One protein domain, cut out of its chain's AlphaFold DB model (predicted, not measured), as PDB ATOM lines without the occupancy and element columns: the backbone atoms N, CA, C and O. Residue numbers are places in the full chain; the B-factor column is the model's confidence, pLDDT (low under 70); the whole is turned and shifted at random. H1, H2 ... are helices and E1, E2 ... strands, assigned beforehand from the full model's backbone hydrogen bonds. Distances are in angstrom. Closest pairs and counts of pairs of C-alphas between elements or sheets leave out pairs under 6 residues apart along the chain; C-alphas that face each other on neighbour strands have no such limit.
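This is residues 297 to 393 of the 716 residues of the protein "Helicase" of Rickettsiales bacterium (UniProt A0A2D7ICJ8). Four helices, H2, H3, H4 and H5, make a cluster in which H4 and H5 form a helical hairpin and H2 crosses both; at the other end of the long axis a small arm of two short parallel strands, E1 and E2, reaches out, with H1 between arm and cluster. The printed part has 97 residues, with five named helices and two named strands in the order E1 H1 E2 H2 H3 H4 H5. It is mostly helix and compact, with a radius of gyration of the C-alphas of 14.2 A and spans of 45 by 33 by 20 A.

Find C-alpha 297 at (26.777, 10.825, 0.180), where E1, residues 297 to 299, begins. Next come H1, residues 309 to 316, 10.7 A long, and E2, residues 325 to 327. H2, residues 332 to 342, runs 15.6 A; H3 is residues 344 to 349; H4, residues 353 to 363, runs 15.3 A. H5, residues 374 to 387, runs 20.0 A to C-alpha 387 at (-0.957, 1.664, -19.427).

Look first at E1 and E2, parallel at 48 degrees, with N 299 and O 326 2.8 A apart; E1, H1, E2 is a strand-helix-strand unit, two parallel strands with a helix between, and its crossover is right-handed. H1 is close to but not clearly touching H2, with C-alphas 316 and 334 closest at 7.9 A. H2 touches H4 at C-alphas 333 and 363, 4.6 A, at a steep tilt of 58 degrees. H5 touches H2 with residues 377 to 381 alone, closest at C-alphas 340 and 381, 6.4 A. H5 touches H3 with residues 381 to 385 alone, closest at C-alphas 346 and 385, 6.3 A. The hairpin H4 and H5 touches at C-alphas 359 and 384, 6.6 A. Each O i to N i+4 pair is within hydrogen-bond range in H1, H2, H4 and H5, but 1 of 2 in H3.

The C-alphas of Ser 323 and Ser 391, the two farthest apart, are 46.4 A apart. The printed part has no cut and no long link. Confidence is low at residues 370 to 373, under 70.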
ATOM      1  N   ILE A 297      28.225  10.690   0.403       96.06
ATOM      2  CA  ILE A 297      26.777  10.825   0.180       96.06
ATOM      3  C   ILE A 297      26.286   9.841  -0.881       96.06
ATOM      4  O   ILE A 297      27.040   9.449  -1.772       96.06
ATOM      5  N   PHE A 298      25.024   9.430  -0.794       95.19
ATOM      6  CA  PHE A 298      24.430   8.510  -1.758       95.19
ATOM      7  C   PHE A 298      24.141   9.229  -3.069       95.19
ATOM      8  O   PHE A 298      23.573  10.314  -3.078       95.19
ATOM      9  N   TRP A 299      24.514   8.617  -4.183       94.69
ATOM     10  CA  TRP A 299      24.350   9.161  -5.523       94.69
ATOM     11  C   TRP A 299      23.730   8.114  -6.444       94.69
ATOM     12  O   TRP A 299      23.953   6.909  -6.293       94.69
ATOM     13  N   ARG A 300      22.971   8.594  -7.424       91.56
ATOM     14  CA  ARG A 300      22.454   7.808  -8.539       91.56
ATOM     15  C   ARG A 300      22.528   8.655  -9.802       91.56
ATOM     16  O   ARG A 300      22.356   9.869  -9.728       91.56
ATOM     17  N   ASN A 301      22.750   8.012 -10.942       91.19
ATOM     18  CA  ASN A 301      22.693   8.687 -12.230       91.19
ATOM     19  C   ASN A 301      21.270   9.207 -12.504       91.19
ATOM     20  O   ASN A 301      20.319   8.424 -12.473       91.19
ATOM     21  N   SER A 302      21.126  10.506 -12.770       87.50
ATOM     22  CA  SER A 302      19.855  11.125 -13.171       87.50
ATOM     23  C   SER A 302      19.653  11.167 -14.686       87.50
ATOM     24  O   SER A 302      18.515  11.154 -15.149       87.50
ATOM     25  N   SER A 303      20.733  11.122 -15.469       89.81
ATOM     26  CA  SER A 303      20.679  11.084 -16.934       89.81
ATOM     27  C   SER A 303      20.495   9.648 -17.435       89.81
ATOM     28  O   SER A 303      21.467   8.962 -17.764       89.81
ATOM     29  N   LEU A 304      19.248   9.173 -17.440       90.75
ATOM     30  CA  LEU A 304      18.881   7.809 -17.841       90.75
ATOM     31  C   LEU A 304      18.730   7.666 -19.364       90.75
ATOM     32  O   LEU A 304      18.181   8.549 -20.026       90.75
ATOM     33  N   ASN A 305      19.178   6.532 -19.913       92.38
ATOM     34  CA  ASN A 305      19.030   6.203 -21.334       92.38
ATOM     35  C   ASN A 305      17.795   5.316 -21.553       92.38
ATOM     36  O   ASN A 305      17.695   4.243 -20.974       92.38
ATOM     37  N   PHE A 306      16.867   5.747 -22.410       93.62
ATOM     38  CA  PHE A 306      15.624   5.023 -22.707       93.62
ATOM     39  C   PHE A 306      15.596   4.401 -24.116       93.62
ATOM     40  O   PHE A 306      14.521   4.101 -24.622       93.62
ATOM     41  N   GLN A 307      16.747   4.235 -24.777       91.25
ATOM     42  CA  GLN A 307      16.821   3.601 -26.103       91.25
ATOM     43  C   GLN A 307      16.400   2.125 -26.077       91.25
ATOM     44  O   GLN A 307      15.691   1.669 -26.967       91.25
ATOM     45  N   SER A 308      16.814   1.380 -25.053       91.00
ATOM     46  CA  SER A 308      16.469  -0.030 -24.866       91.00
ATOM     47  C   SER A 308      16.476  -0.388 -23.380       91.00
ATOM     48  O   SER A 308      17.047   0.332 -22.558       91.00
ATOM     49  N   ILE A 309      15.866  -1.522 -23.017       89.31
ATOM     50  CA  ILE A 309      15.865  -2.017 -21.628       89.31
ATOM     51  C   ILE A 309      17.303  -2.231 -21.123       89.31
ATOM     52  O   ILE A 309      17.616  -1.892 -19.981       89.31
ATOM     53  N   SER A 310      18.194  -2.756 -21.970       90.62
ATOM     54  CA  SER A 310      19.596  -2.993 -21.610       90.62
ATOM     55  C   SER A 310      20.356  -1.689 -21.357       90.62
ATOM     56  O   SER A 310      21.049  -1.584 -20.343       90.62
ATOM     57  N   GLU A 311      20.184  -0.676 -22.212       93.19
ATOM     58  CA  GLU A 311      20.806   0.638 -22.021       93.19
ATOM     59  C   GLU A 311      20.226   1.389 -20.815       93.19
ATOM     60  O   GLU A 311      20.973   2.038 -20.076       93.19
ATOM     61  N   LEU A 312      18.932   1.227 -20.520       91.44
ATOM     62  CA  LEU A 312      18.335   1.754 -19.292       91.44
ATOM     63  C   LEU A 312      19.002   1.147 -18.057       91.44
ATOM     64  O   LEU A 312      19.526   1.886 -17.221       91.44
ATOM     65  N   ILE A 313      19.074  -0.183 -17.971       90.06
ATOM     66  CA  ILE A 313      19.718  -0.886 -16.851       90.06
ATOM     67  C   ILE A 313      21.194  -0.481 -16.721       90.06
ATOM     68  O   ILE A 313      21.675  -0.231 -15.611       90.06
ATOM     69  N   LYS A 314      21.916  -0.371 -17.842       91.56
ATOM     70  CA  LYS A 314      23.319   0.066 -17.876       91.56
ATOM     71  C   LYS A 314      23.476   1.503 -17.372       91.56
ATOM     72  O   LYS A 314      24.349   1.762 -16.545       91.56
ATOM     73  N   SER A 315      22.601   2.416 -17.796       92.75
ATOM     74  CA  SER A 315      22.617   3.817 -17.361       92.75
ATOM     75  C   SER A 315      22.298   3.981 -15.869       92.75
ATOM     76  O   SER A 315      22.917   4.814 -15.207       92.75
ATOM     77  N   ILE A 316      21.410   3.151 -15.305       89.06
ATOM     78  CA  ILE A 316      21.109   3.131 -13.862       89.06
ATOM     79  C   ILE A 316      22.322   2.637 -13.058       89.06
ATOM     80  O   ILE A 316      22.619   3.167 -11.987       89.06
ATOM     81  N   LYS A 317      23.046   1.639 -13.580       89.31
ATOM     82  CA  LYS A 317      24.232   1.040 -12.944       89.31
ATOM     83  C   LYS A 317      25.524   1.842 -13.158       89.31
ATOM     84  O   LYS A 317      26.585   1.393 -12.715       89.31
ATOM     85  N   LYS A 318      25.466   3.016 -13.805       91.25
ATOM     86  CA  LYS A 318      26.633   3.890 -14.016       91.25
ATOM     87  C   LYS A 318      27.309   4.191 -12.674       91.25
ATOM     88  O   LYS A 318      26.650   4.570 -11.710       91.25
ATOM     89  N   LYS A 319      28.633   4.025 -12.606       90.56
ATOM     90  CA  LYS A 319      29.413   4.331 -11.400       90.56
ATOM     91  C   LYS A 319      29.608   5.849 -11.253       90.56
ATOM     92  O   LYS A 319      29.754   6.534 -12.266       90.56
ATOM     93  N   PRO A 320      29.619   6.384 -10.019       91.06
ATOM     94  CA  PRO A 320      29.947   7.784  -9.788       91.06
ATOM     95  C   PRO A 320      31.415   8.080 -10.118       91.06
ATOM     96  O   PRO A 320      32.288   7.259  -9.855       91.06
ATOM     97  N   GLU A 321      31.685   9.286 -10.616       88.19
ATOM     98  CA  GLU A 321      33.042   9.735 -10.967       88.19
ATOM     99  C   GLU A 321      33.883  10.127  -9.742       88.19
ATOM    100  O   GLU A 321      35.098   9.956  -9.731       88.19
ATOM    101  N   LYS A 322      33.249  10.659  -8.686       90.31
ATOM    102  CA  LYS A 322      33.943  11.149  -7.484       90.31
ATOM    103  C   LYS A 322      33.869  10.140  -6.338       90.31
ATOM    104  O   LYS A 322      32.808   9.591  -6.053       90.31
ATOM    105  N   SER A 323      34.959  10.006  -5.581       91.31
ATOM    106  CA  SER A 323      35.074   9.099  -4.420       91.31
ATOM    107  C   SER A 323      34.184   9.462  -3.219       91.31
ATOM    108  O   SER A 323      33.961   8.632  -2.335       91.31
ATOM    109  N   ILE A 324      33.653  10.688  -3.192       93.44
ATOM    110  CA  ILE A 324      32.687  11.166  -2.186       93.44
ATOM    111  C   ILE A 324      31.276  10.592  -2.381       93.44
ATOM    112  O   ILE A 324      30.404  10.817  -1.544       93.44
ATOM    113  N   PHE A 325      31.023   9.883  -3.480       95.25
ATOM    114  CA  PHE A 325      29.716   9.326  -3.795       95.25
ATOM    115  C   PHE A 325      29.667   7.820  -3.529       95.25
ATOM    116  O   PHE A 325      30.571   7.071  -3.897       95.25
ATOM    117  N   ILE A 326      28.571   7.367  -2.924       93.50
ATOM    118  CA  ILE A 326      28.210   5.955  -2.802       93.50
ATOM    119  C   ILE A 326      27.094   5.684  -3.803       93.50
ATOM    120  O   ILE A 326      26.031   6.296  -3.722       93.50
ATOM    121  N   LEU A 327      27.313   4.761  -4.740       90.94
ATOM    122  CA  LEU A 327      26.269   4.365  -5.683       90.94
ATOM    123  C   LEU A 327      25.098   3.714  -4.934       90.94
ATOM    124  O   LEU A 327      25.278   2.719  -4.230       90.94
ATOM    125  N   LYS A 328      23.886   4.235  -5.133       89.06
ATOM    126  CA  LYS A 328      22.651   3.589  -4.683       89.06
ATOM    127  C   LYS A 328      22.353   2.379  -5.581       89.06
ATOM    128  O   LYS A 328      21.848   2.547  -6.687       89.06
ATOM    129  N   LYS A 329      22.684   1.174  -5.103       75.88
ATOM    130  CA  LYS A 329      22.499  -0.093  -5.840       75.88
ATOM    131  C   LYS A 329      21.037  -0.560  -5.875       75.88
ATOM    132  O   LYS A 329      20.549  -0.937  -6.931       75.88
ATOM    133  N   ASP A 330      20.336  -0.412  -4.752       73.31
ATOM    134  CA  ASP A 330      19.005  -0.987  -4.520       73.31
ATOM    135  C   ASP A 330      17.939   0.110  -4.394       73.31
ATOM    136  O   ASP A 330      17.466   0.443  -3.303       73.31
ATOM    137  N   GLY A 331      17.640   0.781  -5.506       78.00
ATOM    138  CA  GLY A 331      16.461   1.645  -5.594       78.00
ATOM    139  C   GLY A 331      15.196   0.793  -5.710       78.00
ATOM    140  O   GLY A 331      15.205  -0.195  -6.438       78.00
ATOM    141  N   HIS A 332      14.115   1.171  -5.024       81.25
ATOM    142  CA  HIS A 332      12.833   0.459  -5.136       81.25
ATOM    143  C   HIS A 332      12.328   0.432  -6.590       81.25
ATOM    144  O   HIS A 332      11.875  -0.593  -7.076       81.25
ATOM    145  N   ASP A 333      12.523   1.529  -7.320       86.19
ATOM    146  CA  ASP A 333      12.255   1.628  -8.756       86.19
ATOM    147  C   ASP A 333      13.119   0.682  -9.606       86.19
ATOM    148  O   ASP A 333      12.608   0.048 -10.524       86.19
ATOM    149  N   HIS A 334      14.404   0.513  -9.285       87.88
ATOM    150  CA  HIS A 334      15.260  -0.482  -9.942       87.88
ATOM    151  C   HIS A 334      14.748  -1.908  -9.687       87.88
ATOM    152  O   HIS A 334      14.633  -2.697 -10.623       87.88
ATOM    153  N   MET A 335      14.427  -2.247  -8.436       86.31
ATOM    154  CA  MET A 335      13.890  -3.567  -8.079       86.31
ATOM    155  C   MET A 335      12.582  -3.854  -8.824       86.31
ATOM    156  O   MET A 335      12.458  -4.898  -9.463       86.31
ATOM    157  N   ASN A 336      11.663  -2.886  -8.832       89.25
ATOM    158  CA  ASN A 336      10.405  -2.964  -9.569       89.25
ATOM    159  C   ASN A 336      10.637  -3.143 -11.076       89.25
ATOM    160  O   ASN A 336       9.966  -3.958 -11.705       89.25
ATOM    161  N   LEU A 337      11.621  -2.444 -11.655       90.62
ATOM    162  CA  LEU A 337      11.979  -2.606 -13.065       90.62
ATOM    163  C   LEU A 337      12.440  -4.035 -13.365       90.62
ATOM    164  O   LEU A 337      11.995  -4.612 -14.352       90.62
ATOM    165  N   ASN A 338      13.290  -4.621 -12.519       89.12
ATOM    166  CA  ASN A 338      13.752  -5.997 -12.713       89.12
ATOM    167  C   ASN A 338      12.583  -6.994 -12.689       89.12
ATOM    168  O   ASN A 338      12.531  -7.877 -13.542       89.12
ATOM    169  N   ILE A 339      11.626  -6.814 -11.774       88.56
ATOM    170  CA  ILE A 339      10.416  -7.648 -11.678       88.56
ATOM    171  C   ILE A 339       9.555  -7.506 -12.942       88.56
ATOM    172  O   ILE A 339       9.142  -8.502 -13.534       88.56
ATOM    173  N   LEU A 340       9.311  -6.273 -13.399       90.50
ATOM    174  CA  LEU A 340       8.482  -6.018 -14.580       90.50
ATOM    175  C   LEU A 340       9.130  -6.504 -15.882       90.50
ATOM    176  O   LEU A 340       8.429  -6.992 -16.762       90.50
ATOM    177  N   VAL A 341      10.456  -6.408 -16.009       89.19
ATOM    178  CA  VAL A 341      11.201  -6.869 -17.195       89.19
ATOM    179  C   VAL A 341      11.267  -8.399 -17.281       89.19
ATOM    180  O   VAL A 341      11.368  -8.941 -18.383       89.19
ATOM    181  N   GLN A 342      11.201  -9.102 -16.145       89.69
ATOM    182  CA  GLN A 342      11.115 -10.566 -16.104       89.69
ATOM    183  C   GLN A 342       9.736 -11.094 -16.529       89.69
ATOM    184  O   GLN A 342       9.633 -12.231 -16.981       89.69
ATOM    185  N   ASN A 343       8.681 -10.280 -16.434       90.88
ATOM    186  CA  ASN A 343       7.350 -10.663 -16.889       90.88
ATOM    187  C   ASN A 343       7.251 -10.602 -18.430       90.88
ATOM    188  O   ASN A 343       7.412  -9.542 -19.042       90.88
ATOM    189  N   HIS A 344       6.953 -11.743 -19.059       87.50
ATOM    190  CA  HIS A 344       6.883 -11.866 -20.518       87.50
ATOM    191  C   HIS A 344       5.807 -10.982 -21.165       87.50
ATOM    192  O   HIS A 344       6.053 -10.433 -22.241       87.50
ATOM    193  N   ASP A 345       4.648 -10.812 -20.528       87.25
ATOM    194  CA  ASP A 345       3.526 -10.048 -21.084       87.25
ATOM    195  C   ASP A 345       3.812  -8.548 -21.082       87.25
ATOM    196  O   ASP A 345       3.544  -7.852 -22.063       87.25
ATOM    197  N   VAL A 346       4.430  -8.050 -20.007       88.31
ATOM    198  CA  VAL A 346       4.876  -6.654 -19.922       88.31
ATOM    199  C   VAL A 346       5.984  -6.397 -20.938       88.31
ATOM    200  O   VAL A 346       5.917  -5.420 -21.682       88.31
ATOM    201  N   LYS A 347       6.974  -7.295 -21.030       87.56
ATOM    202  CA  LYS A 347       8.108  -7.149 -21.951       87.56
ATOM    203  C   LYS A 347       7.671  -7.086 -23.419       87.56
ATOM    204  O   LYS A 347       8.206  -6.268 -24.157       87.56
ATOM    205  N   LYS A 348       6.686  -7.895 -23.835       87.88
ATOM    206  CA  LYS A 348       6.136  -7.891 -25.208       87.88
ATOM    207  C   LYS A 348       5.413  -6.595 -25.584       87.88
ATOM    208  O   LYS A 348       5.280  -6.301 -26.765       87.88
ATOM    209  N   LYS A 349       4.910  -5.841 -24.602       86.50
ATOM    210  CA  LYS A 349       4.176  -4.589 -24.833       86.50
ATOM    211  C   LYS A 349       5.082  -3.354 -24.919       86.50
ATOM    212  O   LYS A 349       4.602  -2.288 -25.288       86.50
ATOM    213  N   VAL A 350       6.363  -3.465 -24.565       87.88
ATOM    214  CA  VAL A 350       7.318  -2.348 -24.614       87.88
ATOM    215  C   VAL A 350       7.987  -2.322 -25.983       87.88
ATOM    216  O   VAL A 350       8.954  -3.045 -26.209       87.88
ATOM    217  N   ASN A 351       7.492  -1.469 -26.883       84.50
ATOM    218  CA  ASN A 351       7.948  -1.442 -28.276       84.50
ATOM    219  C   ASN A 351       8.719  -0.170 -28.638       84.50
ATOM    220  O   ASN A 351       9.500  -0.174 -29.588       84.50
ATOM    221  N   CYS A 352       8.538   0.922 -27.891       88.38
ATOM    222  CA  CYS A 352       9.219   2.184 -28.169       88.38
ATOM    223  C   CYS A 352       9.814   2.854 -26.920       88.38
ATOM    224  O   CYS A 352       9.524   2.505 -25.772       88.38
ATOM    225  N   GLN A 353      10.628   3.892 -27.142       91.31
ATOM    226  CA  GLN A 353      11.225   4.698 -26.071       91.31
ATOM    227  C   GLN A 353      10.171   5.314 -25.131       91.31
ATOM    228  O   GLN A 353      10.430   5.494 -23.938       91.31
ATOM    229  N   LYS A 354       8.984   5.656 -25.649       89.62
ATOM    230  CA  LYS A 354       7.885   6.218 -24.851       89.62
ATOM    231  C   LYS A 354       7.324   5.182 -23.873       89.62
ATOM    232  O   LYS A 354       7.124   5.517 -22.707       89.62
ATOM    233  N   ASP A 355       7.157   3.939 -24.315       89.94
ATOM    234  CA  ASP A 355       6.686   2.824 -23.483       89.94
ATOM    235  C   ASP A 355       7.678   2.520 -22.364       89.94
ATOM    236  O   ASP A 355       7.289   2.327 -21.215       89.94
ATOM    237  N   LEU A 356       8.978   2.549 -22.676       91.56
ATOM    238  CA  LEU A 356      10.025   2.313 -21.686       91.56
ATOM    239  C   LEU A 356      10.101   3.436 -20.638       91.56
ATOM    240  O   LEU A 356      10.291   3.158 -19.453       91.56
ATOM    241  N   LYS A 357       9.905   4.700 -21.044       91.75
ATOM    242  CA  LYS A 357       9.765   5.830 -20.107       91.75
ATOM    243  C   LYS A 357       8.548   5.651 -19.201       91.75
ATOM    244  O   LYS A 357       8.666   5.832 -17.994       91.75
ATOM    245  N   LEU A 358       7.410   5.248 -19.763       91.25
ATOM    246  CA  LEU A 358       6.189   4.997 -19.001       91.25
ATOM    247  C   LEU A 358       6.362   3.836 -18.013       91.25
ATOM    248  O   LEU A 358       5.981   3.958 -16.851       91.25
ATOM    249  N   LEU A 359       6.996   2.740 -18.438       92.38
ATOM    250  CA  LEU A 359       7.323   1.611 -17.568       92.38
ATOM    251  C   LEU A 359       8.209   2.056 -16.397       92.38
ATOM    252  O   LEU A 359       7.948   1.693 -15.251       92.38
ATOM    253  N   TRP A 360       9.222   2.881 -16.665       92.25
ATOM    254  CA  TRP A 360      10.074   3.448 -15.623       92.25
ATOM    255  C   TRP A 360       9.295   4.351 -14.654       92.25
ATOM    256  O   TRP A 360       9.493   4.277 -13.441       92.25
ATOM    257  N   GLU A 361       8.354   5.156 -15.150       90.31
ATOM    258  CA  GLU A 361       7.470   5.947 -14.287       90.31
ATOM    259  C   GLU A 361       6.578   5.075 -13.389       90.31
ATOM    260  O   GLU A 361       6.343   5.447 -12.235       90.31
ATOM    261  N   ILE A 362       6.111   3.922 -13.887       91.88
ATOM    262  CA  ILE A 362       5.351   2.920 -13.115       91.88
ATOM    263  C   ILE A 362       6.230   2.285 -12.035       91.88
ATOM    264  O   ILE A 362       5.781   2.122 -10.901       91.88
ATOM    265  N   CYS A 363       7.501   2.004 -12.328       90.81
ATOM    266  CA  CYS A 363       8.448   1.497 -11.331       90.81
ATOM    267  C   CYS A 363       8.629   2.463 -10.149       90.81
ATOM    268  O   CYS A 363       8.908   2.031  -9.031       90.81
ATOM    269  N   GLY A 364       8.435   3.764 -10.385       88.06
ATOM    270  CA  GLY A 364       8.472   4.808  -9.364       88.06
ATOM    271  C   GLY A 364       7.252   4.871  -8.439       88.06
ATOM    272  O   GLY A 364       7.226   5.745  -7.571       88.06
ATOM    273  N   ILE A 365       6.237   4.007  -8.603       88.56
ATOM    274  CA  ILE A 365       5.095   3.939  -7.678       88.56
ATOM    275  C   ILE A 365       5.582   3.390  -6.321       88.56
ATOM    276  O   ILE A 365       6.066   2.258  -6.257       88.56
ATOM    277  N   PRO A 366       5.448   4.162  -5.228       83.62
ATOM    278  CA  PRO A 366       5.929   3.750  -3.914       83.62
ATOM    279  C   PRO A 366       5.053   2.648  -3.302       83.62
ATOM    280  O   PRO A 366       3.827   2.769  -3.277       83.62
ATOM    281  N   ASP A 367       5.679   1.625  -2.717       83.50
ATOM    282  CA  ASP A 367       4.996   0.720  -1.790       83.50
ATOM    283  C   ASP A 367       4.926   1.341  -0.386       83.50
ATOM    284  O   ASP A 367       5.868   1.295   0.412       83.50
ATOM    285  N   TYR A 368       3.783   1.946  -0.065       77.38
ATOM    286  CA  TYR A 368       3.529   2.475   1.277       77.38
ATOM    287  C   TYR A 368       3.180   1.386   2.304       77.38
ATOM    288  O   TYR A 368       3.183   1.680   3.501       77.38
ATOM    289  N   THR A 369       2.836   0.171   1.864       71.00
ATOM    290  CA  THR A 369       2.369  -0.903   2.752       71.00
ATOM    291  C   THR A 369       3.523  -1.635   3.418       71.00
ATOM    292  O   THR A 369       3.389  -1.997   4.587       71.00
ATOM    293  N   LYS A 370       4.666  -1.775   2.728       69.38
ATOM    294  CA  LYS A 370       5.850  -2.504   3.213       69.38
ATOM    295  C   LYS A 370       5.530  -3.951   3.624       69.38
ATOM    296  O   LYS A 370       6.181  -4.502   4.511       69.38
ATOM    297  N   ILE A 371       4.489  -4.536   3.032       58.25
ATOM    298  CA  ILE A 371       4.049  -5.916   3.254       58.25
ATOM    299  C   ILE A 371       4.420  -6.703   1.999       58.25
ATOM    300  O   ILE A 371       4.072  -6.251   0.918       58.25
ATOM    301  N   LEU A 372       5.077  -7.859   2.181       53.03
ATOM    302  CA  LEU A 372       5.325  -8.935   1.201       53.03
ATOM    303  C   LEU A 372       5.286  -8.487  -0.276       53.03
ATOM    304  O   LEU A 372       4.205  -8.355  -0.856       53.03
ATOM    305  N   ASP A 373       6.473  -8.350  -0.882       64.12
ATOM    306  CA  ASP A 373       6.745  -7.824  -2.236       64.12
ATOM    307  C   ASP A 373       5.800  -8.320  -3.351       64.12
ATOM    308  O   ASP A 373       5.602  -7.647  -4.366       64.12
ATOM    309  N   GLU A 374       5.174  -9.483  -3.181       73.69
ATOM    310  CA  GLU A 374       4.317 -10.116  -4.176       73.69
ATOM    311  C   GLU A 374       3.036  -9.319  -4.497       73.69
ATOM    312  O   GLU A 374       2.628  -9.248  -5.660       73.69
ATOM    313  N   PHE A 375       2.397  -8.678  -3.507       80.62
ATOM    314  CA  PHE A 375       1.164  -7.910  -3.750       80.62
ATOM    315  C   PHE A 375       1.428  -6.649  -4.574       80.62
ATOM    316  O   PHE A 375       0.704  -6.376  -5.536       80.62
ATOM    317  N   HIS A 376       2.469  -5.893  -4.214       87.25
ATOM    318  CA  HIS A 376       2.850  -4.686  -4.947       87.25
ATOM    319  C   HIS A 376       3.313  -5.033  -6.360       87.25
ATOM    320  O   HIS A 376       2.871  -4.415  -7.323       87.25
ATOM    321  N   SER A 377       4.094  -6.105  -6.511       87.56
ATOM    322  CA  SER A 377       4.527  -6.605  -7.821       87.56
ATOM    323  C   SER A 377       3.346  -6.906  -8.751       87.56
ATOM    324  O   SER A 377       3.315  -6.430  -9.886       87.56
ATOM    325  N   LYS A 378       2.320  -7.621  -8.260       88.88
ATOM    326  CA  LYS A 378       1.088  -7.903  -9.025       88.88
ATOM    327  C   LYS A 378       0.335  -6.628  -9.408       88.88
ATOM    328  O   LYS A 378      -0.194  -6.536 -10.516       88.88
ATOM    329  N   LEU A 379       0.290  -5.637  -8.514       89.94
ATOM    330  CA  LEU A 379      -0.315  -4.337  -8.801       89.94
ATOM    331  C   LEU A 379       0.425  -3.615  -9.937       89.94
ATOM    332  O   LEU A 379      -0.223  -3.126 -10.862       89.94
ATOM    333  N   LEU A 380       1.759  -3.572  -9.887       91.50
ATOM    334  CA  LEU A 380       2.581  -2.926 -10.911       91.50
ATOM    335  C   LEU A 380       2.426  -3.596 -12.278       91.50
ATOM    336  O   LEU A 380       2.257  -2.886 -13.266       91.50
ATOM    337  N   ILE A 381       2.420  -4.934 -12.328       91.62
ATOM    338  CA  ILE A 381       2.186  -5.709 -13.561       91.62
ATOM    339  C   ILE A 381       0.822  -5.353 -14.159       91.62
ATOM    340  O   ILE A 381       0.703  -5.042 -15.339       91.62
ATOM    341  N   LYS A 382      -0.225  -5.314 -13.335       91.81
ATOM    342  CA  LYS A 382      -1.569  -4.988 -13.818       91.81
ATOM    343  C   LYS A 382      -1.692  -3.540 -14.304       91.81
ATOM    344  O   LYS A 382      -2.387  -3.266 -15.279       91.81
ATOM    345  N   ILE A 383      -1.022  -2.596 -13.640       92.12
ATOM    346  CA  ILE A 383      -0.980  -1.198 -14.090       92.12
ATOM    347  C   ILE A 383      -0.220  -1.088 -15.413       92.12
ATOM    348  O   ILE A 383      -0.706  -0.412 -16.319       92.12
ATOM    349  N   SER A 384       0.929  -1.756 -15.561       91.88
ATOM    350  CA  SER A 384       1.685  -1.733 -16.818       91.88
ATOM    351  C   SER A 384       0.901  -2.369 -17.962       91.88
ATOM    352  O   SER A 384       0.891  -1.817 -19.058       91.88
ATOM    353  N   GLU A 385       0.146  -3.439 -17.713       90.75
ATOM    354  CA  GLU A 385      -0.737  -4.045 -18.711       90.75
ATOM    355  C   GLU A 385      -1.791  -3.082 -19.263       90.75
ATOM    356  O   GLU A 385      -2.037  -3.111 -20.473       90.75
ATOM    357  N   TYR A 386      -2.405  -2.256 -18.404       91.00
ATOM    358  CA  TYR A 386      -3.383  -1.244 -18.814       91.00
ATOM    359  C   TYR A 386      -2.716  -0.055 -19.505       91.00
ATOM    360  O   TYR A 386      -3.159   0.363 -20.574       91.00
ATOM    361  N   MET A 387      -1.637   0.468 -18.928       90.19
ATOM    362  CA  MET A 387      -0.957   1.664 -19.427       90.19
ATOM    363  C   MET A 387      -0.243   1.433 -20.766       90.19
ATOM    364  O   MET A 387      -0.176   2.353 -21.574       90.19
ATOM    365  N   LEU A 388       0.245   0.213 -21.016       87.50
ATOM    366  CA  LEU A 388       0.861  -0.196 -22.286       87.50
ATOM    367  C   LEU A 388      -0.150  -0.799 -23.282       87.50
ATOM    368  O   LEU A 388       0.237  -1.295 -24.336       87.50
ATOM    369  N   SER A 389      -1.445  -0.817 -22.950       85.56
ATOM    370  CA  SER A 389      -2.496  -1.226 -23.893       85.56
ATOM    371  C   SER A 389      -2.879  -0.082 -24.836       85.56
ATOM    372  O   SER A 389      -2.599   1.082 -24.557       85.56
ATOM    373  N   SER A 390      -3.622  -0.396 -25.901       75.06
ATOM    374  CA  SER A 390      -4.167   0.596 -26.845       75.06
ATOM    375  C   SER A 390      -5.005   1.692 -26.181       75.06
ATOM    376  O   SER A 390      -5.110   2.795 -26.710       75.06
ATOM    377  N   SER A 391      -5.589   1.413 -25.011       78.06
ATOM    378  CA  SER A 391      -6.352   2.401 -24.253       78.06
ATOM    379  C   SER A 391      -5.460   3.476 -23.620       78.06
ATOM    380  O   SER A 391      -5.841   4.642 -23.619       78.06
ATOM    381  N   GLY A 392      -4.274   3.119 -23.115       84.88
ATOM    382  CA  GLY A 392      -3.337   4.056 -22.485       84.88
ATOM    383  C   GLY A 392      -3.807   4.675 -21.158       84.88
ATOM    384  O   GLY A 392      -3.226   5.665 -20.719       84.88
ATOM    385  N   TYR A 393      -4.852   4.131 -20.520       89.19
ATOM    386  CA  TYR A 393      -5.360   4.588 -19.219       89.19
ATOM    387  C   TYR A 393      -5.839   3.419 -18.351       89.19
ATOM    388  O   TYR A 393      -6.253   2.371 -18.843       89.19
TER     389      TYR A 393